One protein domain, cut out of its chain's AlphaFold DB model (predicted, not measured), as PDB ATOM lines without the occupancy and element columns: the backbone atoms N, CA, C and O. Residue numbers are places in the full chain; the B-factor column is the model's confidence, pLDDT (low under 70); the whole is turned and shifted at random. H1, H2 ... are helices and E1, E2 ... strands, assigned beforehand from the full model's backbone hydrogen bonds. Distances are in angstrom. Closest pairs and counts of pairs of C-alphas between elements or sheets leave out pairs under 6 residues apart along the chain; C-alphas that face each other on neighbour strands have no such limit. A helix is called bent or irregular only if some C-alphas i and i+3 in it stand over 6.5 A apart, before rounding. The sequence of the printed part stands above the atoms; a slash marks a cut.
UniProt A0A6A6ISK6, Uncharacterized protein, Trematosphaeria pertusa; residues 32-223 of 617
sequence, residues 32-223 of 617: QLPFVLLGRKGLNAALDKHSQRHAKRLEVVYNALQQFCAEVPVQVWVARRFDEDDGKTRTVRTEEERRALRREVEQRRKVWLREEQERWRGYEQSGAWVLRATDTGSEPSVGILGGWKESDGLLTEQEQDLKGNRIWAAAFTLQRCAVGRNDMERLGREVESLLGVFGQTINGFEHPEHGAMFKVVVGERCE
ATOM      1  N   GLN A  32      12.105  19.945 -39.788       96.38
ATOM      2  CA  GLN A  32      13.241  19.903 -40.712       96.38
ATOM      3  C   GLN A  32      12.820  19.311 -42.057       96.38
ATOM      4  O   GLN A  32      12.334  18.184 -42.124       96.38
ATOM      5  N   LEU A  33      13.064  20.069 -43.124       96.19
ATOM      6  CA  LEU A  33      12.797  19.704 -44.510       96.19
ATOM      7  C   LEU A  33      14.131  19.615 -45.271       96.19
ATOM      8  O   LEU A  33      14.719  20.659 -45.578       96.19
ATOM      9  N   PRO A  34      14.665  18.410 -45.525       96.06
ATOM     10  CA  PRO A  34      15.876  18.245 -46.320       96.06
ATOM     11  C   PRO A  34      15.591  18.245 -47.824       96.06
ATOM     12  O   PRO A  34      14.583  17.721 -48.290       96.06
ATOM     13  N   PHE A  35      16.532  18.788 -48.587       96.62
ATOM     14  CA  PHE A  35      16.471  18.921 -50.038       96.62
ATOM     15  C   PHE A  35      17.861  18.759 -50.653       96.62
ATOM     16  O   PHE A  35      18.882  18.938 -49.986       96.62
ATOM     17  N   VAL A  36      17.907  18.517 -51.963       96.44
ATOM     18  CA  VAL A  36      19.149  18.557 -52.740       96.44
ATOM     19  C   VAL A  36      19.044  19.623 -53.822       96.44
ATOM     20  O   VAL A  36      18.190  19.557 -54.704       96.44
ATOM     21  N   LEU A  37      19.955  20.597 -53.783       95.75
ATOM     22  CA  LEU A  37      20.171  21.535 -54.878       95.75
ATOM     23  C   LEU A  37      21.092  20.894 -55.917       95.75
ATOM     24  O   LEU A  37      22.249  20.572 -55.631       95.75
ATOM     25  N   LEU A  38      20.591  20.756 -57.133       94.75
ATOM     26  CA  LEU A  38      21.344  20.359 -58.309       94.75
ATOM     27  C   LEU A  38      21.752  21.601 -59.091       94.75
ATOM     28  O   LEU A  38      20.961  22.528 -59.259       94.75
ATOM     29  N   GLY A  39      22.970  21.597 -59.619       92.50
ATOM     30  CA  GLY A  39      23.421  22.631 -60.537       92.50
ATOM     31  C   GLY A  39      24.413  22.100 -61.557       92.50
ATOM     32  O   GLY A  39      25.098  21.096 -61.346       92.50
ATOM     33  N   ARG A  40      24.494  22.779 -62.697       91.00
ATOM     34  CA  ARG A  40      25.426  22.412 -63.767       91.00
ATOM     35  C   ARG A  40      26.853  22.832 -63.414       91.00
ATOM     36  O   ARG A  40      27.088  23.940 -62.925       91.00
ATOM     37  N   LYS A  41      27.823  21.949 -63.661       89.75
ATOM     38  CA  LYS A  41      29.252  22.274 -63.527       89.75
ATOM     39  C   LYS A  41      29.709  23.184 -64.668       89.75
ATOM     40  O   LYS A  41      29.181  23.104 -65.773       89.75
ATOM     41  N   GLY A  42      30.705  24.028 -64.401       82.62
ATOM     42  CA  GLY A  42      31.342  24.875 -65.417       82.62
ATOM     43  C   GLY A  42      30.633  26.199 -65.719       82.62
ATOM     44  O   GLY A  42      31.238  27.062 -66.341       82.62
ATOM     45  N   LEU A  43      29.405  26.407 -65.234       77.00
ATOM     46  CA  LEU A  43      28.673  27.665 -65.444       77.00
ATOM     47  C   LEU A  43      29.026  28.758 -64.430       77.00
ATOM     48  O   LEU A  43      28.864  29.940 -64.714       77.00
ATOM     49  N   ASN A  44      29.533  28.385 -63.253       74.62
ATOM     50  CA  ASN A  44      30.016  29.350 -62.273       74.62
ATOM     51  C   ASN A  44      31.199  28.781 -61.483       74.62
ATOM     52  O   ASN A  44      31.022  28.084 -60.482       74.62
ATOM     53  N   ALA A  45      32.417  29.129 -61.903       73.88
ATOM     54  CA  ALA A  45      33.652  28.680 -61.260       73.88
ATOM     55  C   ALA A  45      33.734  29.059 -59.767       73.88
ATOM     56  O   ALA A  45      34.438  28.402 -58.996       73.88
ATOM     57  N   ALA A  46      33.009  30.092 -59.316       73.00
ATOM     58  CA  ALA A  46      32.971  30.460 -57.905       73.00
ATOM     59  C   ALA A  46      32.243  29.420 -57.035       73.00
ATOM     60  O   ALA A  46      32.612  29.283 -55.866       73.00
ATOM     61  N   LEU A  47      31.278  28.676 -57.598       75.94
ATOM     62  CA  LEU A  47      30.535  27.592 -56.931       75.94
ATOM     63  C   LEU A  47      31.304  26.264 -56.878       75.94
ATOM     64  O   LEU A  47      30.847  25.317 -56.231       75.94
ATOM     65  N   ASP A  48      32.459  26.193 -57.540       67.06
ATOM     66  CA  ASP A  48      33.309  25.002 -57.596       67.06
ATOM     67  C   ASP A  48      34.566  25.113 -56.708       67.06
ATOM     68  O   ASP A  48      35.237  24.110 -56.466       67.06
ATOM     69  N   LYS A  49      34.864  26.291 -56.134       72.44
ATOM     70  CA  LYS A  49      36.003  26.474 -55.212       72.44
ATOM     71  C   LYS A  49      35.757  25.795 -53.854       72.44
ATOM     72  O   LYS A  49      34.774  26.080 -53.174       72.44
ATOM     73  N   HIS A  50      36.698  24.947 -53.432       69.75
ATOM     74  CA  HIS A  50      36.513  23.948 -52.370       69.75
ATOM     75  C   HIS A  50      36.244  24.508 -50.958       69.75
ATOM     76  O   HIS A  50      35.493  23.906 -50.194       69.75
ATOM     77  N   SER A  51      36.827  25.653 -50.589       66.12
ATOM     78  CA  SER A  51      36.767  26.165 -49.209       66.12
ATOM     79  C   SER A  51      35.441  26.840 -48.838       66.12
ATOM     80  O   SER A  51      35.059  26.816 -47.674       66.12
ATOM     81  N   GLN A  52      34.711  27.398 -49.811       73.31
ATOM     82  CA  GLN A  52      33.455  28.146 -49.595       73.31
ATOM     83  C   GLN A  52      32.263  27.553 -50.360       73.31
ATOM     84  O   GLN A  52      31.219  28.190 -50.504       73.31
ATOM     85  N   ARG A  53      32.423  26.329 -50.873       81.31
ATOM     86  CA  ARG A  53      31.482  25.685 -51.791       81.31
ATOM     87  C   ARG A  53      30.057  25.638 -51.242       81.31
ATOM     88  O   ARG A  53      29.126  26.013 -51.942       81.31
ATOM     89  N   HIS A  54      29.891  25.208 -49.994       80.94
ATOM     90  CA  HIS A  54      28.570  25.069 -49.378       80.94
ATOM     91  C   HIS A  54      27.913  26.428 -49.125       80.94
ATOM     92  O   HIS A  54      26.780  26.625 -49.548       80.94
ATOM     93  N   ALA A  55      28.638  27.386 -48.538       84.88
ATOM     94  CA  ALA A  55      28.109  28.719 -48.249       84.88
ATOM     95  C   ALA A  55      27.588  29.424 -49.515       84.88
ATOM     96  O   ALA A  55      26.450  29.880 -49.538       84.88
ATOM     97  N   LYS A  56      28.366  29.413 -50.606       87.06
ATOM     98  CA  LYS A  56      27.955  30.042 -51.874       87.06
ATOM     99  C   LYS A  56      26.772  29.350 -52.547       87.06
ATOM    100  O   LYS A  56      26.023  29.976 -53.282       87.06
ATOM    101  N   ARG A  57      26.603  28.043 -52.338       89.75
ATOM    102  CA  ARG A  57      25.454  27.299 -52.877       89.75
ATOM    103  C   ARG A  57      24.187  27.559 -52.076       89.75
ATOM    104  O   ARG A  57      23.128  27.697 -52.672       89.75
ATOM    105  N   LEU A  58      24.304  27.678 -50.754       90.75
ATOM    106  CA  LEU A  58      23.197  28.129 -49.911       90.75
ATOM    107  C   LEU A  58      22.786  29.560 -50.254       90.75
ATOM    108  O   LEU A  58      21.600  29.854 -50.252       90.75
ATOM    109  N   GLU A  59      23.738  30.422 -50.612       91.19
ATOM    110  CA  GLU A  59      23.459  31.787 -51.062       91.19
ATOM    111  C   GLU A  59      22.555  31.819 -52.308       91.19
ATOM    112  O   GLU A  59      21.663  32.657 -52.385       91.19
ATOM    113  N   VAL A  60      22.699  30.862 -53.237       89.88
ATOM    114  CA  VAL A  60      21.779  30.720 -54.385       89.88
ATOM    115  C   VAL A  60      20.344  30.479 -53.909       89.88
ATOM    116  O   VAL A  60      19.426  31.158 -54.366       89.88
ATOM    117  N   VAL A  61      20.149  29.543 -52.974       93.19
ATOM    118  CA  VAL A  61      18.821  29.231 -52.418       93.19
ATOM    119  C   VAL A  61      18.275  30.424 -51.637       93.19
ATOM    120  O   VAL A  61      17.134  30.821 -51.839       93.19
ATOM    121  N   TYR A  62      19.098  31.029 -50.781       95.00
ATOM    122  CA  TYR A  62      18.720  32.183 -49.974       95.00
ATOM    123  C   TYR A  62      18.274  33.364 -50.836       95.00
ATOM    124  O   TYR A  62      17.202  33.912 -50.602       95.00
ATOM    125  N   ASN A  63      19.048  33.721 -51.862       92.56
ATOM    126  CA  ASN A  63      18.719  34.829 -52.754       92.56
ATOM    127  C   ASN A  63      17.420  34.568 -53.523       92.56
ATOM    128  O   ASN A  63      16.609  35.480 -53.668       92.56
ATOM    129  N   ALA A  64      17.182  33.326 -53.959       91.75
ATOM    130  CA  ALA A  64      15.913  32.956 -54.578       91.75
ATOM    131  C   ALA A  64      14.740  33.106 -53.595       91.75
ATOM    132  O   ALA A  64      13.715  33.684 -53.946       91.75
ATOM    133  N   LEU A  65      14.892  32.653 -52.348       94.12
ATOM    134  CA  LEU A  65      13.858  32.815 -51.325       94.12
ATOM    135  C   LEU A  65      13.598  34.295 -50.999       94.12
ATOM    136  O   LEU A  65      12.449  34.711 -50.967       94.12
ATOM    137  N   GLN A  66      14.638  35.115 -50.849       94.50
ATOM    138  CA  GLN A  66      14.490  36.558 -50.616       94.50
ATOM    139  C   GLN A  66      13.799  37.276 -51.782       94.50
ATOM    140  O   GLN A  66      13.013  38.192 -51.565       94.50
ATOM    141  N   GLN A  67      14.080  36.865 -53.022       93.94
ATOM    142  CA  GLN A  67      13.508  37.493 -54.211       93.94
ATOM    143  C   GLN A  67      12.042  37.104 -54.445       93.94
ATOM    144  O   GLN A  67      11.246  37.952 -54.844       93.94
ATOM    145  N   PHE A  68      11.693  35.830 -54.244       93.75
ATOM    146  CA  PHE A  68      10.397  35.278 -54.663       93.75
ATOM    147  C   PHE A  68       9.462  34.908 -53.505       93.75
ATOM    148  O   PHE A  68       8.325  34.525 -53.752       93.75
ATOM    149  N   CYS A  69       9.937  35.007 -52.265       94.50
ATOM    150  CA  CYS A  69       9.233  34.621 -51.043       94.50
ATOM    151  C   CYS A  69       9.616  35.578 -49.891       94.50
ATOM    152  O   CYS A  69       9.921  35.157 -48.773       94.50
ATOM    153  N   ALA A  70       9.650  36.883 -50.185       94.00
ATOM    154  CA  ALA A  70      10.110  37.932 -49.268       94.00
ATOM    155  C   ALA A  70       9.281  38.032 -47.971       94.00
ATOM    156  O   ALA A  70       9.747  38.571 -46.969       94.00
ATOM    157  N   GLU A  71       8.047  37.528 -47.985       96.12
ATOM    158  CA  GLU A  71       7.147  37.499 -46.836       96.12
ATOM    159  C   GLU A  71       7.527  36.447 -45.787       96.12
ATOM    160  O   GLU A  71       7.127  36.569 -44.626       96.12
ATOM    161  N   VAL A  72       8.290  35.421 -46.175       97.38
ATOM    162  CA  VAL A  72       8.732  34.372 -45.257       97.38
ATOM    163  C   VAL A  72      10.120  34.740 -44.734       97.38
ATOM    164  O   VAL A  72      11.078  34.774 -45.506       97.38
ATOM    165  N   PRO A  73      10.279  35.003 -43.425       97.19
ATOM    166  CA  PRO A  73      11.583  35.327 -42.870       97.19
ATOM    167  C   PRO A  73      12.491  34.098 -42.947       97.19
ATOM    168  O   PRO A  73      12.213  33.072 -42.325       97.19
ATOM    169  N   VAL A  74      13.590  34.217 -43.688       97.69
ATOM    170  CA  VAL A  74      14.622  33.183 -43.815       97.69
ATOM    171  C   VAL A  74      15.951  33.740 -43.317       97.69
ATOM    172  O   VAL A  74      16.329  34.858 -43.655       97.69
ATOM    173  N   GLN A  75      16.679  32.948 -42.538       97.19
ATOM    174  CA  GLN A  75      18.044  33.212 -42.093       97.19
ATOM    175  C   GLN A  75      18.959  32.074 -42.546       97.19
ATOM    176  O   GLN A  75      18.525  30.930 -42.663       97.19
ATOM    177  N   VAL A  76      20.236  32.367 -42.793       96.00
ATOM    178  CA  VAL A  76      21.219  31.353 -43.199       96.00
ATOM    179  C   VAL A  76      22.090  30.979 -42.008       96.00
ATOM    180  O   VAL A  76      22.759  31.833 -41.433       96.00
ATOM    181  N   TRP A  77      22.128  29.693 -41.672       94.62
ATOM    182  CA  TRP A  77      23.057  29.147 -40.692       94.62
ATOM    183  C   TRP A  77      24.262  28.515 -41.387       94.62
ATOM    184  O   TRP A  77      24.146  27.538 -42.133       94.62
ATOM    185  N   VAL A  78      25.443  29.053 -41.086       91.00
ATOM    186  CA  VAL A  78      26.736  28.487 -41.477       91.00
ATOM    187  C   VAL A  78      27.491  28.157 -40.196       91.00
ATOM    188  O   VAL A  78      27.896  29.064 -39.471       91.00
ATOM    189  N   ALA A  79      27.645  26.865 -39.901       88.06
ATOM    190  CA  ALA A  79      28.404  26.415 -38.738       88.06
ATOM    191  C   ALA A  79      29.852  26.923 -38.819       88.06
ATOM    192  O   ALA A  79      30.459  26.929 -39.898       88.06
ATOM    193  N   ARG A  80      30.408  27.367 -37.686       90.00
ATOM    194  CA  ARG A  80      31.844  27.674 -37.619       90.00
ATOM    195  C   ARG A  80      32.590  26.354 -37.610       90.00
ATOM    196  O   ARG A  80      32.297  25.534 -36.760       90.00
ATOM    197  N   ARG A  81      33.574  26.175 -38.487       87.56
ATOM    198  CA  ARG A  81      34.430  24.983 -38.425       87.56
ATOM    199  C   ARG A  81      35.188  24.951 -37.106       87.56
ATOM    200  O   ARG A  81      35.704  25.988 -36.678       87.56
ATOM    201  N   PHE A  82      35.251  23.777 -36.491       89.31
ATOM    202  CA  PHE A  82      36.145  23.556 -35.366       89.31
ATOM    203  C   PHE A  82      37.549  23.299 -35.914       89.31
ATOM    204  O   PHE A  82      37.756  22.379 -36.700       89.31
ATOM    205  N   ASP A  83      38.509  24.142 -35.542       87.12
ATOM    206  CA  ASP A  83      39.891  23.968 -35.979       87.12
ATOM    207  C   ASP A  83      40.587  22.937 -35.081       87.12
ATOM    208  O   ASP A  83      40.974  23.239 -33.948       87.12
ATOM    209  N   GLU A  84      40.672  21.693 -35.558       83.81
ATOM    210  CA  GLU A  84      41.331  20.603 -34.830       83.81
ATOM    211  C   GLU A  84      42.863  20.735 -34.829       83.81
ATOM    212  O   GLU A  84      43.507  20.288 -33.876       83.81
ATOM    213  N   ASP A  85      43.451  21.347 -35.867       79.94
ATOM    214  CA  ASP A  85      44.904  21.476 -36.027       79.94
ATOM    215  C   ASP A  85      45.360  22.899 -35.694       79.94
ATOM    216  O   ASP A  85      45.566  23.745 -36.558       79.94
ATOM    217  N   ASP A  86      45.628  23.142 -34.414       76.50
ATOM    218  CA  ASP A  86      46.313  24.357 -33.965       76.50
ATOM    219  C   ASP A  86      47.826  24.360 -34.274       76.50
ATOM    220  O   ASP A  86      48.570  25.206 -33.771       76.50
ATOM    221  N   GLY A  87      48.308  23.385 -35.053       79.88
ATOM    222  CA  GLY A  87      49.716  23.179 -35.367       79.88
ATOM    223  C   GLY A  87      50.530  22.544 -34.234       79.88
ATOM    224  O   GLY A  87      51.669  22.137 -34.477       79.88
ATOM    225  N   LYS A  88      49.977  22.398 -33.017       77.19
ATOM    226  CA  LYS A  88      50.679  21.797 -31.867       77.19
ATOM    227  C   LYS A  88      50.720  20.274 -31.938       77.19
ATOM    228  O   LYS A  88      51.637  19.663 -31.394       77.19
ATOM    229  N   THR A  89      49.778  19.642 -32.642       74.25
ATOM    230  CA  THR A  89      49.746  18.178 -32.852       74.25
ATOM    231  C   THR A  89      51.041  17.642 -33.468       74.25
ATOM    232  O   THR A  89      51.454  16.522 -33.168       74.25
ATOM    233  N   ARG A  90      51.729  18.460 -34.274       80.00
ATOM    234  CA  ARG A  90      52.967  18.090 -34.979       80.00
ATOM    235  C   ARG A  90      54.214  18.113 -34.098       80.00
ATOM    236  O   ARG A  90      55.218  17.511 -34.469       80.00
ATOM    237  N   THR A  91      54.178  18.802 -32.957       82.00
ATOM    238  CA  THR A  91      55.348  18.966 -32.074       82.00
ATOM    239  C   THR A  91      55.353  18.012 -30.885       82.00
ATOM    240  O   THR A  91      56.336  17.973 -30.149       82.00
ATOM    241  N   VAL A  92      54.290  17.227 -30.709       82.88
ATOM    242  CA  VAL A  92      54.146  16.282 -29.601       82.88
ATOM    243  C   VAL A  92      55.072  15.075 -29.773       82.88
ATOM    244  O   VAL A  92      54.957  14.325 -30.747       82.88
ATOM    245  N   ARG A  93      55.967  14.858 -28.803       87.31
ATOM    246  CA  ARG A  93      56.945  13.755 -28.811       87.31
ATOM    247  C   ARG A  93      56.602  12.653 -27.819       87.31
ATOM    248  O   ARG A  93      56.964  11.505 -28.066       87.31
ATOM    249  N   THR A  94      55.918  12.977 -26.724       92.12
ATOM    250  CA  THR A  94      55.606  12.010 -25.660       92.12
ATOM    251  C   THR A  94      54.124  11.627 -25.634       92.12
ATOM    252  O   THR A  94      53.251  12.372 -26.077       92.12
ATOM    253  N   GLU A  95      53.816  10.441 -25.106       91.62
ATOM    254  CA  GLU A  95      52.429   9.975 -24.945       91.62
ATOM    255  C   GLU A  95      51.652  10.818 -23.916       91.62
ATOM    256  O   GLU A  95      50.451  11.046 -24.065       91.62
ATOM    257  N   GLU A  96      52.335  11.347 -22.899       93.25
ATOM    258  CA  GLU A  96      51.743  12.264 -21.921       93.25
ATOM    259  C   GLU A  96      51.322  13.587 -22.569       93.25
ATOM    260  O   GLU A  96      50.191  14.032 -22.370       93.25
ATOM    261  N   GLU A  97      52.177  14.161 -23.421       91.06
ATOM    262  CA  GLU A  97      51.844  15.335 -24.233       91.06
ATOM    263  C   GLU A  97      50.672  15.048 -25.186       91.06
ATOM    264  O   GLU A  97      49.795  15.898 -25.337       91.06
ATOM    265  N   ARG A  98      50.582  13.843 -25.777       89.75
ATOM    266  CA  ARG A  98      49.427  13.457 -26.619       89.75
ATOM    267  C   ARG A  98      48.136  13.433 -25.819       89.75
ATOM    268  O   ARG A  98      47.115  13.937 -26.287       89.75
ATOM    269  N   ARG A  99      48.158  12.857 -24.616       90.56
ATOM    270  CA  ARG A  99      46.987  12.810 -23.728       90.56
ATOM    271  C   ARG A  99      46.592  14.203 -23.251       90.56
ATOM    272  O   ARG A  99      45.402  14.511 -23.237       90.56
ATOM    273  N   ALA A 100      47.562  15.041 -22.894       91.62
ATOM    274  CA  ALA A 100      47.321  16.429 -22.513       91.62
ATOM    275  C   ALA A 100      46.700  17.224 -23.671       91.62
ATOM    276  O   ALA A 100      45.664  17.857 -23.479       91.62
ATOM    277  N   LEU A 101      47.250  17.098 -24.883       90.25
ATOM    278  CA  LEU A 101      46.721  17.758 -26.073       90.25
ATOM    279  C   LEU A 101      45.307  17.275 -26.416       90.25
ATOM    280  O   LEU A 101      44.449  18.092 -26.730       90.25
ATOM    281  N   ARG A 102      45.020  15.971 -26.299       90.31
ATOM    282  CA  ARG A 102      43.657  15.439 -26.485       90.31
ATOM    283  C   ARG A 102      42.664  16.067 -25.510       90.31
ATOM    284  O   ARG A 102      41.591  16.474 -25.937       90.31
ATOM    285  N   ARG A 103      43.031  16.203 -24.228       92.25
ATOM    286  CA  ARG A 103      42.188  16.877 -23.224       92.25
ATOM    287  C   ARG A 103      42.002  18.363 -23.538       92.25
ATOM    288  O   ARG A 103      40.891  18.862 -23.404       92.25
ATOM    289  N   GLU A 104      43.053  19.061 -23.975       92.69
ATOM    290  CA  GLU A 104      42.978  20.473 -24.389       92.69
ATOM    291  C   GLU A 104      42.055  20.646 -25.607       92.69
ATOM    292  O   GLU A 104      41.162  21.494 -25.595       92.69
ATOM    293  N   VAL A 105      42.214  19.815 -26.644       90.69
ATOM    294  CA  VAL A 105      41.337  19.790 -27.828       90.69
ATOM    295  C   VAL A 105      39.893  19.502 -27.419       90.69
ATOM    296  O   VAL A 105      38.994  20.216 -27.854       90.69
ATOM    297  N   GLU A 106      39.657  18.528 -26.542       91.19
ATOM    298  CA  GLU A 106      38.315  18.197 -26.058       91.19
ATOM    299  C   GLU A 106      37.684  19.355 -25.268       91.19
ATOM    300  O   GLU A 106      36.514  19.681 -25.475       91.19
ATOM    301  N   GLN A 107      38.447  20.029 -24.402       93.44
ATOM    302  CA  GLN A 107      37.980  21.212 -23.676       93.44
ATOM    303  C   GLN A 107      37.635  22.360 -24.631       93.44
ATOM    304  O   GLN A 107      36.556  22.943 -24.513       93.44
ATOM    305  N   ARG A 108      38.494  22.649 -25.618       93.12
ATOM    306  CA  ARG A 108      38.204  23.647 -26.663       93.12
ATOM    307  C   ARG A 108      36.965  23.275 -27.466       93.12
ATOM    308  O   ARG A 108      36.136  24.143 -27.717       93.12
ATOM    309  N   ARG A 109      36.798  21.996 -27.807       92.31
ATOM    310  CA  ARG A 109      35.617  21.484 -28.511       92.31
ATOM    311  C   ARG A 109      34.347  21.681 -27.687       92.31
ATOM    312  O   ARG A 109      33.340  22.101 -28.241       92.31
ATOM    313  N   LYS A 110      34.391  21.448 -26.369       92.25
ATOM    314  CA  LYS A 110      33.262  21.707 -25.453       92.25
ATOM    315  C   LYS A 110      32.899  23.193 -25.392       92.25
ATOM    316  O   LYS A 110      31.715  23.520 -25.406       92.25
ATOM    317  N   VAL A 111      33.893  24.083 -25.340       94.75
ATOM    318  CA  VAL A 111      33.669  25.542 -25.363       94.75
ATOM    319  C   VAL A 111      33.064  25.971 -26.698       94.75
ATOM    320  O   VAL A 111      31.998  26.579 -26.702       94.75
ATOM    321  N   TRP A 112      33.677  25.580 -27.816       94.19
ATOM    322  CA  TRP A 112      33.166  25.860 -29.159       94.19
ATOM    323  C   TRP A 112      31.735  25.333 -29.346       94.19
ATOM    324  O   TRP A 112      30.875  26.056 -29.841       94.19
ATOM    325  N   LEU A 113      31.433  24.116 -28.877       92.75
ATOM    326  CA  LEU A 113      30.095  23.534 -28.993       92.75
ATOM    327  C   LEU A 113      29.064  24.338 -28.192       92.75
ATOM    328  O   LEU A 113      27.956  24.557 -28.674       92.75
ATOM    329  N   ARG A 114      29.428  24.805 -26.992       93.38
ATOM    330  CA  ARG A 114      28.568  25.664 -26.169       93.38
ATOM    331  C   ARG A 114      28.285  26.999 -26.861       93.38
ATOM    332  O   ARG A 114      27.134  27.426 -26.879       93.38
ATOM    333  N   GLU A 115      29.304  27.624 -27.447       95.06
ATOM    334  CA  GLU A 115      29.153  28.868 -28.214       95.06
ATOM    335  C   GLU A 115      28.272  28.668 -29.456       95.06
ATOM    336  O   GLU A 115      27.383  29.479 -29.723       95.06
ATOM    337  N   GLU A 116      28.457  27.575 -30.206       94.44
ATOM    338  CA  GLU A 116      27.596  27.253 -31.349       94.44
ATOM    339  C   GLU A 116      26.150  26.975 -30.906       94.44
ATOM    340  O   GLU A 116      25.219  27.430 -31.570       94.44
ATOM    341  N   GLN A 117      25.936  26.287 -29.778       92.94
ATOM    342  CA  GLN A 117      24.608  26.063 -29.189       92.94
ATOM    343  C   GLN A 117      23.934  27.366 -28.752       92.94
ATOM    344  O   GLN A 117      22.738  27.549 -28.970       92.94
ATOM    345  N   GLU A 118      24.673  28.285 -28.137       93.50
ATOM    346  CA  GLU A 118      24.159  29.607 -27.777       93.50
ATOM    347  C   GLU A 118      23.797  30.425 -29.017       93.50
ATOM    348  O   GLU A 118      22.701  30.982 -29.092       93.50
ATOM    349  N   ARG A 119      24.657  30.413 -30.043       95.38
ATOM    350  CA  ARG A 119      24.356  31.080 -31.309       95.38
ATOM    351  C   ARG A 119      23.116  30.477 -31.962       95.38
ATOM    352  O   ARG A 119      22.271  31.231 -32.429       95.38
ATOM    353  N   TRP A 120      22.984  29.149 -31.968       94.69
ATOM    354  CA  TRP A 120      21.820  28.443 -32.506       94.69
ATOM    355  C   TRP A 120      20.524  28.781 -31.763       94.69
ATOM    356  O   TRP A 120      19.512  29.027 -32.414       94.69
ATOM    357  N   ARG A 121      20.557  28.895 -30.428       92.62
ATOM    358  CA  ARG A 121      19.391  29.322 -29.631       92.62
ATOM    359  C   ARG A 121      18.827  30.669 -30.092       92.62
ATOM    360  O   ARG A 121      17.612  30.836 -30.134       92.62
ATOM    361  N   GLY A 122      19.685  31.597 -30.525       93.62
ATOM    362  CA  GLY A 122      19.243  32.855 -31.138       93.62
ATOM    363  C   GLY A 122      18.417  32.657 -32.419       93.62
ATOM    364  O   GLY A 122      17.429  33.359 -32.630       93.62
ATOM    365  N   TYR A 123      18.763  31.667 -33.250       94.06
ATOM    366  CA  TYR A 123      17.988  31.318 -34.448       94.06
ATOM    367  C   TYR A 123      16.672  30.629 -34.079       94.06
ATOM    368  O   TYR A 123      15.642  30.952 -34.669       94.06
ATOM    369  N   GLU A 124      16.670  29.736 -33.083       91.81
ATOM    370  CA  GLU A 124      15.446  29.072 -32.610       91.81
ATOM    371  C   GLU A 124      14.399  30.077 -32.120       91.81
ATOM    372  O   GLU A 124      13.216  29.937 -32.424       91.81
ATOM    373  N   GLN A 125      14.847  31.122 -31.420       91.06
ATOM    374  CA  GLN A 125      13.994  32.178 -30.871       91.06
ATOM    375  C   GLN A 125      13.544  33.210 -31.915       91.06
ATOM    376  O   GLN A 125      12.571  33.925 -31.688       91.06
ATOM    377  N   SER A 126      14.221  33.294 -33.065       94.50
ATOM    378  CA  SER A 126      13.934  34.310 -34.088       94.50
ATOM    379  C   SER A 126      12.558  34.153 -34.748       94.50
ATOM    380  O   SER A 126      12.046  35.097 -35.350       94.50
ATOM    381  N   GLY A 127      11.977  32.951 -34.699       93.06
ATOM    382  CA  GLY A 127      10.767  32.614 -35.447       93.06
ATOM    383  C   GLY A 127      10.964  32.560 -36.970       93.06
ATOM    384  O   GLY A 127       9.987  32.371 -37.694       93.06
ATOM    385  N   ALA A 128      12.193  32.722 -37.468       97.06
ATOM    386  CA  ALA A 128      12.521  32.599 -38.881       97.06
ATOM    387  C   ALA A 128      12.721  31.131 -39.290       97.06
ATOM    388  O   ALA A 128      12.975  30.248 -38.465       97.06
ATOM    389  N   TRP A 129      12.633  30.875 -40.591       98.12
ATOM    390  CA  TRP A 129      13.157  29.659 -41.195       98.12
ATOM    391  C   TRP A 129      14.677  29.729 -41.260       98.12
ATOM    392  O   TRP A 129      15.248  30.743 -41.649       98.12
ATOM    393  N   VAL A 130      15.341  28.634 -40.922       97.75
ATOM    394  CA  VAL A 130      16.794  28.520 -40.959       97.75
ATOM    395  C   VAL A 130      17.194  27.647 -42.139       97.75
ATOM    396  O   VAL A 130      16.900  26.453 -42.171       97.75
ATOM    397  N   LEU A 131      17.877  28.246 -43.109       97.38
ATOM    398  CA  LEU A 131      18.502  27.567 -44.234       97.38
ATOM    399  C   LEU A 131      19.934  27.180 -43.863       97.38
ATOM    400  O   LEU A 131      20.737  28.032 -43.490       97.38
ATOM    401  N   ARG A 132      20.279  25.903 -44.006       94.94
ATOM    402  CA  ARG A 132      21.617  25.393 -43.675       94.94
ATOM    403  C   ARG A 132      22.055  24.285 -44.611       94.94
ATOM    404  O   ARG A 132      21.227  23.638 -45.245       94.94
ATOM    405  N   ALA A 133      23.356  24.016 -44.642       93.06
ATOM    406  CA  ALA A 133      23.858  22.790 -45.245       93.06
ATOM    407  C   ALA A 133      23.385  21.585 -44.424       93.06
ATOM    408  O   ALA A 133      23.328  21.642 -43.188       93.06
ATOM    409  N   THR A 134      23.049  20.512 -45.128       90.88
ATOM    410  CA  THR A 134      22.759  19.222 -44.513       90.88
ATOM    411  C   THR A 134      24.037  18.639 -43.918       90.88
ATOM    412  O   THR A 134      25.110  18.784 -44.504       90.88
ATOM    413  N   ASP A 135      23.927  18.033 -42.738       82.81
ATOM    414  CA  ASP A 135      25.072  17.464 -42.035       82.81
ATOM    415  C   ASP A 135      25.606  16.218 -42.757       82.81
ATOM    416  O   ASP A 135      24.844  15.303 -43.064       82.81
ATOM    417  N   THR A 136      26.916  16.209 -43.000       76.12
ATOM    418  CA  THR A 136      27.665  15.119 -43.636       76.12
ATOM    419  C   THR A 136      28.553  14.376 -42.633       76.12
ATOM    420  O   THR A 136      29.560  13.807 -43.029       76.12
ATOM    421  N   GLY A 137      28.253  14.428 -41.331       72.81
ATOM    422  CA  GLY A 137      28.860  13.561 -40.311       72.81
ATOM    423  C   GLY A 137      30.271  13.938 -39.845       72.81
ATOM    424  O   GLY A 137      30.791  13.303 -38.930       72.81
ATOM    425  N   SER A 138      30.895  14.975 -40.411       62.47
ATOM    426  CA  SER A 138      32.272  15.359 -40.064       62.47
ATOM    427  C   SER A 138      32.395  16.160 -38.763       62.47
ATOM    428  O   SER A 138      33.456  16.170 -38.147       62.47
ATOM    429  N   GLU A 139      31.339  16.854 -38.334       68.38
ATOM    430  CA  GLU A 139      31.343  17.721 -37.149       68.38
ATOM    431  C   GLU A 139      30.022  17.566 -36.371       68.38
ATOM    432  O   GLU A 139      28.986  17.290 -36.973       68.38
ATOM    433  N   PRO A 140      30.013  17.744 -35.035       66.62
ATOM    434  CA  PRO A 140      28.787  17.687 -34.248       66.62
ATOM    435  C   PRO A 140      27.849  18.817 -34.683       66.62
ATOM    436  O   PRO A 140      28.177  20.004 -34.612       66.62
ATOM    437  N   SER A 141      26.665  18.445 -35.151       80.38
ATOM    438  CA  SER A 141      25.761  19.364 -35.821       80.38
ATOM    439  C   SER A 141      24.730  19.948 -34.857       80.38
ATOM    440  O   SER A 141      23.678  19.380 -34.568       80.38
ATOM    441  N   VAL A 142      25.015  21.155 -34.365       88.31
ATOM    442  CA  VAL A 142      24.069  21.913 -33.533       88.31
ATOM    443  C   VAL A 142      22.758  22.128 -34.291       88.31
ATOM    444  O   VAL A 142      22.775  22.465 -35.476       88.31
ATOM    445  N   GLY A 143      21.627  21.923 -33.615       86.75
ATOM    446  CA  GLY A 143      20.289  22.174 -34.153       86.75
ATOM    447  C   GLY A 143      19.713  21.077 -35.046       86.75
ATOM    448  O   GLY A 143      18.561  21.190 -35.456       86.75
ATOM    449  N   ILE A 144      20.471  20.026 -35.361       88.19
ATOM    450  CA  ILE A 144      19.932  18.875 -36.088       88.19
ATOM    451  C   ILE A 144      19.048  18.048 -35.153       88.19
ATOM    452  O   ILE A 144      19.414  17.783 -34.007       88.19
ATOM    453  N   LEU A 145      17.869  17.651 -35.637       89.44
ATOM    454  CA  LEU A 145      16.964  16.812 -34.861       89.44
ATOM    455  C   LEU A 145      17.555  15.405 -34.681       89.44
ATOM    456  O   LEU A 145      18.233  14.878 -35.568       89.44
ATOM    457  N   GLY A 146      17.283  14.789 -33.529       83.31
ATOM    458  CA  GLY A 146      17.798  13.463 -33.186       83.31
ATOM    459  C   GLY A 146      17.509  12.399 -34.255       83.31
ATOM    460  O   GLY A 146      16.496  12.446 -34.949       83.31
ATOM    461  N   GLY A 147      18.412  11.422 -34.388       80.69
ATOM    462  CA  GLY A 147      18.283  10.317 -35.350       80.69
ATOM    463  C   GLY A 147      18.813  10.618 -36.757       80.69
ATOM    464  O   GLY A 147      18.702   9.777 -37.654       80.69
ATOM    465  N   TRP A 148      19.396  11.800 -36.972       88.62
ATOM    466  CA  TRP A 148      20.157  12.120 -38.181       88.62
ATOM    467  C   TRP A 148      21.373  11.202 -38.346       88.62
ATOM    468  O   TRP A 148      22.126  11.001 -37.397       88.62
ATOM    469  N   LYS A 149      21.557  10.630 -39.541       88.88
ATOM    470  CA  LYS A 149      22.824   9.983 -39.936       88.88
ATOM    471  C   LYS A 149      23.455  10.760 -41.084       88.88
ATOM    472  O   LYS A 149      22.764  11.456 -41.813       88.88
ATOM    473  N   GLU A 150      24.753  10.561 -41.278       87.56
ATOM    474  CA  GLU A 150      25.571  11.194 -42.323       87.56
ATOM    475  C   GLU A 150      24.992  11.096 -43.747       87.56
ATOM    476  O   GLU A 150      25.213  11.978 -44.569       87.56
ATOM    477  N   SER A 151      24.230  10.043 -44.047       90.25
ATOM    478  CA  SER A 151      23.628   9.839 -45.368       90.25
ATOM    479  C   SER A 151      22.256  10.492 -45.555       90.25
ATOM    480  O   SER A 151      21.763  10.524 -46.684       90.25
ATOM    481  N   ASP A 152      21.628  10.997 -44.489       91.56
ATOM    482  CA  ASP A 152      20.308  11.619 -44.575       91.56
ATOM    483  C   ASP A 152      20.375  12.898 -45.418       91.56
ATOM    484  O   ASP A 152      21.349  13.648 -45.383       91.56
ATOM    485  N   GLY A 153      19.330  13.155 -46.203       91.00
ATOM    486  CA  GLY A 153      19.252  14.307 -47.100       91.00
ATOM    487  C   GLY A 153      20.246  14.296 -48.269       91.00
ATOM    488  O   GLY A 153      20.242  15.238 -49.059       91.00
ATOM    489  N   LEU A 154      21.081  13.258 -48.406       94.25
ATOM    490  CA  LEU A 154      21.964  13.063 -49.556       94.25
ATOM    491  C   LEU A 154      21.282  12.218 -50.637       94.25
ATOM    492  O   LEU A 154      20.359  11.457 -50.362       94.25
ATOM    493  N   LEU A 155      21.789  12.304 -51.866       95.69
ATOM    494  CA  LEU A 155      21.388  11.369 -52.917       95.69
ATOM    495  C   LEU A 155      21.894   9.950 -52.600       95.69
ATOM    496  O   LEU A 155      22.992   9.791 -52.050       95.69
ATOM    497  N   THR A 156      21.120   8.932 -52.970       95.31
ATOM    498  CA  THR A 156      21.544   7.524 -52.948       95.31
ATOM    499  C   THR A 156      22.660   7.264 -53.959       95.31
ATOM    500  O   THR A 156      22.930   8.091 -54.825       95.31
ATOM    501  N   GLU A 157      23.332   6.116 -53.864       95.62
ATOM    502  CA  GLU A 157      24.376   5.733 -54.827       95.62
ATOM    503  C   GLU A 157      23.828   5.703 -56.263       95.62
ATOM    504  O   GLU A 157      24.368   6.361 -57.150       95.62
ATOM    505  N   GLN A 158      22.661   5.084 -56.455       95.94
ATOM    506  CA  GLN A 158      21.971   5.051 -57.743       95.94
ATOM    507  C   GLN A 158      21.596   6.454 -58.253       95.94
ATOM    508  O   GLN A 158      21.784   6.769 -59.431       95.94
ATOM    509  N   GLU A 159      21.092   7.332 -57.381       96.69
ATOM    510  CA  GLU A 159      20.804   8.725 -57.737       96.69
ATOM    511  C   GLU A 159      22.087   9.507 -58.090       96.69
ATOM    512  O   GLU A 159      22.082  10.334 -59.009       96.69
ATOM    513  N   GLN A 160      23.209   9.250 -57.404       96.00
ATOM    514  CA  GLN A 160      24.512   9.859 -57.708       96.00
ATOM    515  C   GLN A 160      25.054   9.410 -59.069       96.00
ATOM    516  O   GLN A 160      25.599  10.245 -59.803       96.00
ATOM    517  N   ASP A 161      24.863   8.143 -59.432       96.19
ATOM    518  CA  ASP A 161      25.249   7.604 -60.737       96.19
ATOM    519  C   ASP A 161      24.443   8.260 -61.862       96.19
ATOM    520  O   ASP A 161      25.009   8.750 -62.845       96.19
ATOM    521  N   LEU A 162      23.122   8.368 -61.684       95.50
ATOM    522  CA  LEU A 162      22.215   9.004 -62.646       95.50
ATOM    523  C   LEU A 162      22.446  10.511 -62.787       95.50
ATOM    524  O   LEU A 162      22.305  11.065 -63.878       95.50
ATOM    525  N   LYS A 163      22.827  11.188 -61.699       94.75
ATOM    526  CA  LYS A 163      23.275  12.590 -61.718       94.75
ATOM    527  C   LYS A 163      24.503  12.767 -62.625       94.75
ATOM    528  O   LYS A 163      24.676  13.818 -63.251       94.75
ATOM    529  N   GLY A 164      25.384  11.769 -62.677       93.31
ATOM    530  CA  GLY A 164      26.581  11.762 -63.508       93.31
ATOM    531  C   GLY A 164      27.592  12.873 -63.186       93.31
ATOM    532  O   GLY A 164      27.578  13.538 -62.141       93.31
ATOM    533  N   ASN A 165      28.521  13.095 -64.121       93.88
ATOM    534  CA  ASN A 165      29.686  13.958 -63.897       93.88
ATOM    535  C   ASN A 165      29.467  15.437 -64.226       93.88
ATOM    536  O   ASN A 165      30.259  16.265 -63.776       93.88
ATOM    537  N   ARG A 166      28.412  15.781 -64.973       92.69
ATOM    538  CA  ARG A 166      28.122  17.157 -65.429       92.69
ATOM    539  C   ARG A 166      27.336  17.987 -64.413       92.69
ATOM    540  O   ARG A 166      27.281  19.209 -64.532       92.69
ATOM    541  N   ILE A 167      26.768  17.336 -63.402       93.56
ATOM    542  CA  ILE A 167      25.954  17.967 -62.366       93.56
ATOM    543  C   ILE A 167      26.689  17.885 -61.030       93.56
ATOM    544  O   ILE A 167      27.293  16.863 -60.673       93.56
ATOM    545  N   TRP A 168      26.670  18.978 -60.278       93.69
ATOM    546  CA  TRP A 168      26.992  18.966 -58.860       93.69
ATOM    547  C   TRP A 168      25.704  18.927 -58.038       93.69
ATOM    548  O   TRP A 168      24.679  19.458 -58.453       93.69
ATOM    549  N   ALA A 169      25.783  18.310 -56.863       93.88
ATOM    550  CA  ALA A 169      24.711  18.279 -55.877       93.88
ATOM    551  C   ALA A 169      25.174  18.991 -54.599       93.88
ATOM    552  O   ALA A 169      26.375  19.020 -54.294       93.88
ATOM    553  N   ALA A 170      24.236  19.596 -53.883       94.25
ATOM    554  CA  ALA A 170      24.445  20.168 -52.564       94.25
ATOM    555  C   ALA A 170      23.191  19.969 -51.720       94.25
ATOM    556  O   ALA A 170      22.157  20.574 -51.993       94.25
ATOM    557  N   ALA A 171      23.302  19.116 -50.709       95.12
ATOM    558  CA  ALA A 171      22.231  18.896 -49.757       95.12
ATOM    559  C   ALA A 171      22.100  20.096 -48.811       95.12
ATOM    560  O   ALA A 171      23.102  20.640 -48.321       95.12
ATOM    561  N   PHE A 172      20.866  20.527 -48.591       96.31
ATOM    562  CA  PHE A 172      20.529  21.587 -47.655       96.31
ATOM    563  C   PHE A 172      19.246  21.246 -46.896       96.31
ATOM    564  O   PHE A 172      18.422  20.459 -47.349       96.31
ATOM    565  N   THR A 173      19.070  21.868 -45.738       96.44
ATOM    566  CA  THR A 173      17.893  21.684 -44.890       96.44
ATOM    567  C   THR A 173      17.272  23.044 -44.601       96.44
ATOM    568  O   THR A 173      17.982  23.995 -44.261       96.44
ATOM    569  N   LEU A 174      15.949  23.128 -44.724       97.50
ATOM    570  CA  LEU A 174      15.151  24.206 -44.153       97.50
ATOM    571  C   LEU A 174      14.598  23.756 -42.809       97.50
ATOM    572  O   LEU A 174      14.018  22.677 -42.703       97.50
ATOM    573  N   GLN A 175      14.764  24.587 -41.790       97.31
ATOM    574  CA  GLN A 175      14.336  24.261 -40.442       97.31
ATOM    575  C   GLN A 175      13.486  25.371 -39.843       97.31
ATOM    576  O   GLN A 175      13.872  26.537 -39.874       97.31
ATOM    577  N   ARG A 176      12.342  25.010 -39.264       97.19
ATOM    578  CA  ARG A 176      11.472  25.933 -38.535       97.19
ATOM    579  C   ARG A 176      11.339  25.460 -37.097       97.19
ATOM    580  O   ARG A 176      10.822  24.374 -36.863       97.19
ATOM    581  N   CYS A 177      11.820  26.262 -36.151       95.88
ATOM    582  CA  CYS A 177      11.879  25.896 -34.735       95.88
ATOM    583  C   CYS A 177      10.708  26.461 -33.923       95.88
ATOM    584  O   CYS A 177      10.174  27.520 -34.259       95.88
ATOM    585  N   ALA A 178      10.373  25.776 -32.828       92.81
ATOM    586  CA  ALA A 178       9.446  26.255 -31.799       92.81
ATOM    587  C   ALA A 178       8.088  26.742 -32.349       92.81
ATOM    588  O   ALA A 178       7.561  27.770 -31.929       92.81
ATOM    589  N   VAL A 179       7.517  26.014 -33.311       94.81
ATOM    590  CA  VAL A 179       6.187  26.309 -33.851       94.81
ATOM    591  C   VAL A 179       5.135  25.912 -32.821       94.81
ATOM    592  O   VAL A 179       5.065  24.749 -32.414       94.81
ATOM    593  N   GLY A 180       4.320  26.874 -32.390       92.38
ATOM    594  CA  GLY A 180       3.191  26.619 -31.505       92.38
ATOM    595  C   GLY A 180       1.968  26.112 -32.267       92.38
ATOM    596  O   GLY A 180       1.802  26.354 -33.462       92.38
ATOM    597  N   ARG A 181       1.038  25.466 -31.556       88.56
ATOM    598  CA  ARG A 181      -0.240  25.004 -32.134       88.56
ATOM    599  C   ARG A 181      -1.031  26.124 -32.827       88.56
ATOM    600  O   ARG A 181      -1.677  25.878 -33.841       88.56
ATOM    601  N   ASN A 182      -0.967  27.345 -32.298       89.19
ATOM    602  CA  ASN A 182      -1.685  28.500 -32.848       89.19
ATOM    603  C   ASN A 182      -1.026  29.067 -34.118       89.19
ATOM    604  O   ASN A 182      -1.663  29.820 -34.848       89.19
ATOM    605  N   ASP A 183       0.215  28.679 -34.419       93.00
ATOM    606  CA  ASP A 183       0.957  29.153 -35.589       93.00
ATOM    607  C   ASP A 183       0.756  28.261 -36.823       93.00
ATOM    608  O   ASP A 183       1.335  28.524 -37.876       93.00
ATOM    609  N   MET A 184      -0.068  27.215 -36.731       93.06
ATOM    610  CA  MET A 184      -0.233  26.211 -37.788       93.06
ATOM    611  C   MET A 184      -0.711  26.787 -39.126       93.06
ATOM    612  O   MET A 184      -0.207  26.397 -40.180       93.06
ATOM    613  N   GLU A 185      -1.640  27.745 -39.115       94.00
ATOM    614  CA  GLU A 185      -2.102  28.399 -40.348       94.00
ATOM    615  C   GLU A 185      -0.999  29.242 -40.996       94.00
ATOM    616  O   GLU A 185      -0.837  29.253 -42.221       94.00
ATOM    617  N   ARG A 186      -0.217  29.943 -40.168       96.00
ATOM    618  CA  ARG A 186       0.938  30.717 -40.617       96.00
ATOM    619  C   ARG A 186       2.003  29.790 -41.196       96.00
ATOM    620  O   ARG A 186       2.397  30.007 -42.338       96.00
ATOM    621  N   LEU A 187       2.391  28.743 -40.466       96.44
ATOM    622  CA  LEU A 187       3.341  27.734 -40.934       96.44
ATOM    623  C   LEU A 187       2.889  27.149 -42.272       96.44
ATOM    624  O   LEU A 187       3.688  27.022 -43.192       96.44
ATOM    625  N   GLY A 188       1.600  26.827 -42.399       95.12
ATOM    626  CA  GLY A 188       1.036  26.349 -43.648       95.12
ATOM    627  C   GLY A 188       1.337  27.307 -44.803       95.12
ATOM    628  O   GLY A 188       1.886  26.886 -45.818       95.12
ATOM    629  N   ARG A 189       0.993  28.590 -44.674       97.00
ATOM    630  CA  ARG A 189       1.269  29.573 -45.737       97.00
ATOM    631  C   ARG A 189       2.761  29.667 -46.061       97.00
ATOM    632  O   ARG A 189       3.115  29.639 -47.232       97.00
ATOM    633  N   GLU A 190       3.618  29.680 -45.042       97.44
ATOM    634  CA  GLU A 190       5.074  29.709 -45.228       97.44
ATOM    635  C   GLU A 190       5.579  28.482 -46.013       97.44
ATOM    636  O   GLU A 190       6.334  28.635 -46.969       97.44
ATOM    637  N   VAL A 191       5.123  27.268 -45.675       96.62
ATOM    638  CA  VAL A 191       5.485  26.030 -46.398       96.62
ATOM    639  C   VAL A 191       5.009  26.068 -47.855       96.62
ATOM    640  O   VAL A 191       5.736  25.635 -48.745       96.62
ATOM    641  N   GLU A 192       3.808  26.590 -48.116       95.88
ATOM    642  CA  GLU A 192       3.291  26.781 -49.480       95.88
ATOM    643  C   GLU A 192       4.169  27.723 -50.304       95.88
ATOM    644  O   GLU A 192       4.552  27.358 -51.417       95.88
ATOM    645  N   SER A 193       4.528  28.888 -49.757       95.94
ATOM    646  CA  SER A 193       5.391  29.848 -50.448       95.94
ATOM    647  C   SER A 193       6.780  29.262 -50.726       95.94
ATOM    648  O   SER A 193       7.246  29.282 -51.867       95.94
ATOM    649  N   LEU A 194       7.424  28.664 -49.715       96.31
ATOM    650  CA  LEU A 194       8.771  28.091 -49.834       96.31
ATOM    651  C   LEU A 194       8.832  26.977 -50.888       96.31
ATOM    652  O   LEU A 194       9.688  26.992 -51.776       96.31
ATOM    653  N   LEU A 195       7.906  26.019 -50.814       95.44
ATOM    654  CA  LEU A 195       7.875  24.898 -51.749       95.44
ATOM    655  C   LEU A 195       7.407  25.318 -53.146       95.44
ATOM    656  O   LEU A 195       7.877  24.753 -54.134       95.44
ATOM    657  N   GLY A 196       6.557  26.344 -53.249       93.62
ATOM    658  CA  GLY A 196       6.200  26.973 -54.521       93.62
ATOM    659  C   GLY A 196       7.423  27.541 -55.245       93.62
ATOM    660  O   GLY A 196       7.632  27.241 -56.423       93.62
ATOM    661  N   VAL A 197       8.292  28.269 -54.529       92.50
ATOM    662  CA  VAL A 197       9.555  28.786 -55.089       92.50
ATOM    663  C   VAL A 197      10.477  27.655 -55.539       92.50
ATOM    664  O   VAL A 197      11.075  27.745 -56.613       92.50
ATOM    665  N   PHE A 198      10.581  26.574 -54.766       93.44
ATOM    666  CA  PHE A 198      11.408  25.423 -55.138       93.44
ATOM    667  C   PHE A 198      10.863  24.679 -56.356       93.44
ATOM    668  O   PHE A 198      11.636  24.324 -57.244       93.44
ATOM    669  N   GLY A 199       9.547  24.477 -56.422       88.00
ATOM    670  CA  GLY A 199       8.888  23.741 -57.494       88.00
ATOM    671  C   GLY A 199       8.867  24.487 -58.829       88.00
ATOM    672  O   GLY A 199       9.151  23.874 -59.856       88.00
ATOM    673  N   GLN A 200       8.550  25.785 -58.818       83.44
ATOM    674  CA  GLN A 200       8.305  26.569 -60.036       83.44
ATOM    675  C   GLN A 200       9.491  27.456 -60.415       83.44
ATOM    676  O   GLN A 200       9.926  27.453 -61.565       83.44
ATOM    677  N   THR A 201      10.037  28.203 -59.457       75.88
ATOM    678  CA  THR A 201      10.982  29.277 -59.769       75.88
ATOM    679  C   THR A 201      12.418  28.784 -59.847       75.88
ATOM    680  O   THR A 201      13.078  29.005 -60.859       75.88
ATOM    681  N   ILE A 202      12.916  28.072 -58.824       77.31
ATOM    682  CA  ILE A 202      14.300  27.567 -58.840       77.31
ATOM    683  C   ILE A 202      14.497  26.579 -59.990       77.31
ATOM    684  O   ILE A 202      15.485  26.665 -60.716       77.31
ATOM    685  N   ASN A 203      13.512  25.705 -60.199       77.25
ATOM    686  CA  ASN A 203      13.513  24.746 -61.299       77.25
ATOM    687  C   ASN A 203      13.382  25.399 -62.687       77.25
ATOM    688  O   ASN A 203      13.775  24.780 -63.675       77.25
ATOM    689  N   GLY A 204      12.847  26.624 -62.751       72.12
ATOM    690  CA  GLY A 204      12.647  27.414 -63.966       72.12
ATOM    691  C   GLY A 204      13.749  28.437 -64.262       72.12
ATOM    692  O   GLY A 204      13.603  29.216 -65.201       72.12
ATOM    693  N   PHE A 205      14.855  28.479 -63.500       76.75
ATOM    694  CA  PHE A 205      15.996  29.338 -63.848       76.75
ATOM    695  C   PHE A 205      16.670  28.832 -65.123       76.75
ATOM    696  O   PHE A 205      17.536  27.959 -65.074       76.75
ATOM    697  N   GLU A 206      16.298  29.398 -66.266       76.94
ATOM    698  CA  GLU A 206      16.809  28.994 -67.572       76.94
ATOM    699  C   GLU A 206      17.900  29.937 -68.092       76.94
ATOM    700  O   GLU A 206      17.753  31.158 -68.119       76.94
ATOM    701  N   HIS A 207      19.008  29.360 -68.552       73.25
ATOM    702  CA  HIS A 207      20.010  30.053 -69.349       73.25
ATOM    703  C   HIS A 207      19.664  29.934 -70.839       73.25
ATOM    704  O   HIS A 207      19.370  28.824 -71.289       73.25
ATOM    705  N   PRO A 208      19.788  31.005 -71.645       67.62
ATOM    706  CA  PRO A 208      19.378  30.997 -73.054       67.62
ATOM    707  C   PRO A 208      19.980  29.841 -73.866       67.62
ATOM    708  O   PRO A 208      19.308  29.186 -74.663       67.62
ATOM    709  N   GLU A 209      21.255  29.543 -73.620       67.25
ATOM    710  CA  GLU A 209      21.994  28.513 -74.355       67.25
ATOM    711  C   GLU A 209      21.927  27.137 -73.690       67.25
ATOM    712  O   GLU A 209      21.965  26.117 -74.374       67.25
ATOM    713  N   HIS A 210      21.788  27.094 -72.365       63.97
ATOM    714  CA  HIS A 210      21.985  25.867 -71.599       63.97
ATOM    715  C   HIS A 210      20.680  25.316 -71.009       63.97
ATOM    716  O   HIS A 210      20.646  24.146 -70.654       63.97
ATOM    717  N   GLY A 211      19.581  26.070 -70.973       78.69
ATOM    718  CA  GLY A 211      18.344  25.665 -70.297       78.69
ATOM    719  C   GLY A 211      18.480  25.755 -68.775       78.69
ATOM    720  O   GLY A 211      19.242  26.585 -68.282       78.69
ATOM    721  N   ALA A 212      17.760  24.911 -68.031       78.81
ATOM    722  CA  ALA A 212      17.716  24.965 -66.567       78.81
ATOM    723  C   ALA A 212      19.117  24.929 -65.919       78.81
ATOM    724  O   ALA A 212      19.917  24.019 -66.164       78.81
ATOM    725  N   MET A 213      19.402  25.916 -65.074       85.25
ATOM    726  CA  MET A 213      20.679  26.118 -64.384       85.25
ATOM    727  C   MET A 213      20.745  25.356 -63.067       85.25
ATOM    728  O   MET A 213      21.781  24.768 -62.735       85.25
ATOM    729  N   PHE A 214      19.627  25.365 -62.346       90.31
ATOM    730  CA  PHE A 214      19.472  24.770 -61.030       90.31
ATOM    731  C   PHE A 214      18.164  23.994 -60.960       90.31
ATOM    732  O   PHE A 214      17.211  24.328 -61.661       90.31
ATOM    733  N   LYS A 215      18.122  22.978 -60.098       93.00
ATOM    734  CA  LYS A 215      16.883  22.308 -59.696       93.00
ATOM    735  C   LYS A 215      16.943  21.913 -58.231       93.00
ATOM    736  O   LYS A 215      18.000  21.509 -57.752       93.00
ATOM    737  N   VAL A 216      15.821  22.010 -57.533       95.19
ATOM    738  CA  VAL A 216      15.660  21.443 -56.191       95.19
ATOM    739  C   VAL A 216      14.940  20.114 -56.330       95.19
ATOM    740  O   VAL A 216      13.910  20.028 -56.997       95.19
ATOM    741  N   VAL A 217      15.489  19.077 -55.708       95.56
ATOM    742  CA  VAL A 217      14.900  17.737 -55.702       95.56
ATOM    743  C   VAL A 217      14.777  17.205 -54.281       95.56
ATOM    744  O   VAL A 217      15.501  17.627 -53.376       95.56
ATOM    745  N   VAL A 218      13.851  16.266 -54.108       95.19
ATOM    746  CA  VAL A 218      13.643  15.499 -52.878       95.19
ATOM    747  C   VAL A 218      13.945  14.049 -53.231       95.19
ATOM    748  O   VAL A 218      13.124  13.395 -53.865       95.19
ATOM    749  N   GLY A 219      15.162  13.597 -52.922       93.50
ATOM    750  CA  GLY A 219      15.593  12.222 -53.191       93.50
ATOM    751  C   GLY A 219      15.062  11.232 -52.157       93.50
ATOM    752  O   GLY A 219      14.373  11.607 -51.203       93.50
ATOM    753  N   GLU A 220      15.439   9.965 -52.296       92.81
ATOM    754  CA  GLU A 220      14.966   8.889 -51.410       92.81
ATOM    755  C   GLU A 220      15.362   9.079 -49.936       92.81
ATOM    756  O   GLU A 220      14.665   8.615 -49.039       92.81
ATOM    757  N   ARG A 221      16.454   9.795 -49.645       93.12
ATOM    758  CA  ARG A 221      16.894  10.061 -48.259       93.12
ATOM    759  C   ARG A 221      16.463  11.430 -47.731       93.12
ATOM    760  O   ARG A 221      16.864  11.815 -46.632       93.12
ATOM    761  N   CYS A 222      15.677  12.191 -48.491       93.88
ATOM    762  CA  CYS A 222      15.198  13.516 -48.101       93.88
ATOM    763  C   CYS A 222      13.904  13.424 -47.278       93.88
ATOM    764  O   CYS A 222      12.849  13.904 -47.687       93.88
ATOM    765  N   GLU A 223      13.995  12.810 -46.103       91.31
ATOM    766  CA  GLU A 223      12.842  12.596 -45.232       91.31
ATOM    767  C   GLU A 223      12.606  13.762 -44.272       91.31
ATOM    768  O   GLU A 223      13.528  14.271 -43.628       91.31
TER     769      GLU A 223
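Overview. This is residues 32 to 223 of the 617 residues of an uncharacterized protein of Trematosphaeria pertusa (UniProt A0A6A6ISK6). What shape do these atoms make? A strongly twisted sheet of five strands has H1 and H4 packed on one face, while the long helix H2 reaches away as an arm, meeting the sheet with its residues 119 to 125. What builds it? The printed part has 192 residues with four named helices and five named strands, mixed in class, along the chain E1 H1 E2 H2 E3 H3 E4 H4 E5; the mixed sheet has the order E2 E3 E4 E1 E5. It is only just compact, close to loose, with a radius of gyration of the C-alphas of 19.4 A and spans of 61 by 46 by 28 A.

Arrangement. How do the strands pair? E1, residues 32 to 40, is antiparallel to E4, residues 167 to 179 (N 35 and O 172, 2.8 A), and to E5, residues 214 to 217 (N 38 and O 215, 2.8 A). E2, residues 74 to 77, is parallel to E3, residues 129 to 133 (N 75 and O 129, 2.8 A), and E3 is antiparallel to E4 (N 130 and O 175, 2.8 A), these pairs being within hydrogen-bond range. What is on the sheet? In three layers, helices on both faces, H1, residues 53 to 68, and H4, residues 181 to 204, are on one face and H2, residues 95 to 125, on the other; H3, residues 157 to 163, only grazes the sheet. H2 is over E4, their closest C-alphas being those of Glu 124 and Cys 177, 5.2 A apart. H1 touches H4 with residues 64 to 68 alone, about perpendicular at 73 degrees, the closest C-alphas being those of Phe 68 and Val 197, 6.6 A apart. How do chain and backbone run? E2, H2, E3 is a strand-helix-strand unit, parallel neighbour strands with a helix between; E1, H1, E2 and E4, H4, E5 are split ones, with other strands between, and these three crossovers are right-handed. Every O i to N i+4 pair is within hydrogen-bond range in H3, against 11 of 12 in H1, 26 of 27 in H2 and 16 of 20 in H4.

Along the chain. Where does E1 begin? C-alpha 32 is at (13.241, 19.903, -40.712), and E1 is 26.2 A long. Which elements are longest? H2 is 44.8 A long from C-alpha 95 at (52.429, 9.975, -24.945), E4 35.7 A and H4 34.4 A. H4 is irregular, with C-alphas 182 and 185 7.5 A apart.

Size, cuts and confidence. How large is it? The C-alphas farthest apart, of Glu 96 and Pro 208, are 63.3 A apart. What of links and confidence? The printed part has no cut; the links E1 to H1, E2 to H2 and E3 to H3 are long. pLDDT is under 70 at residues 48, 50 to 51, 138 to 140 and 208 to 210.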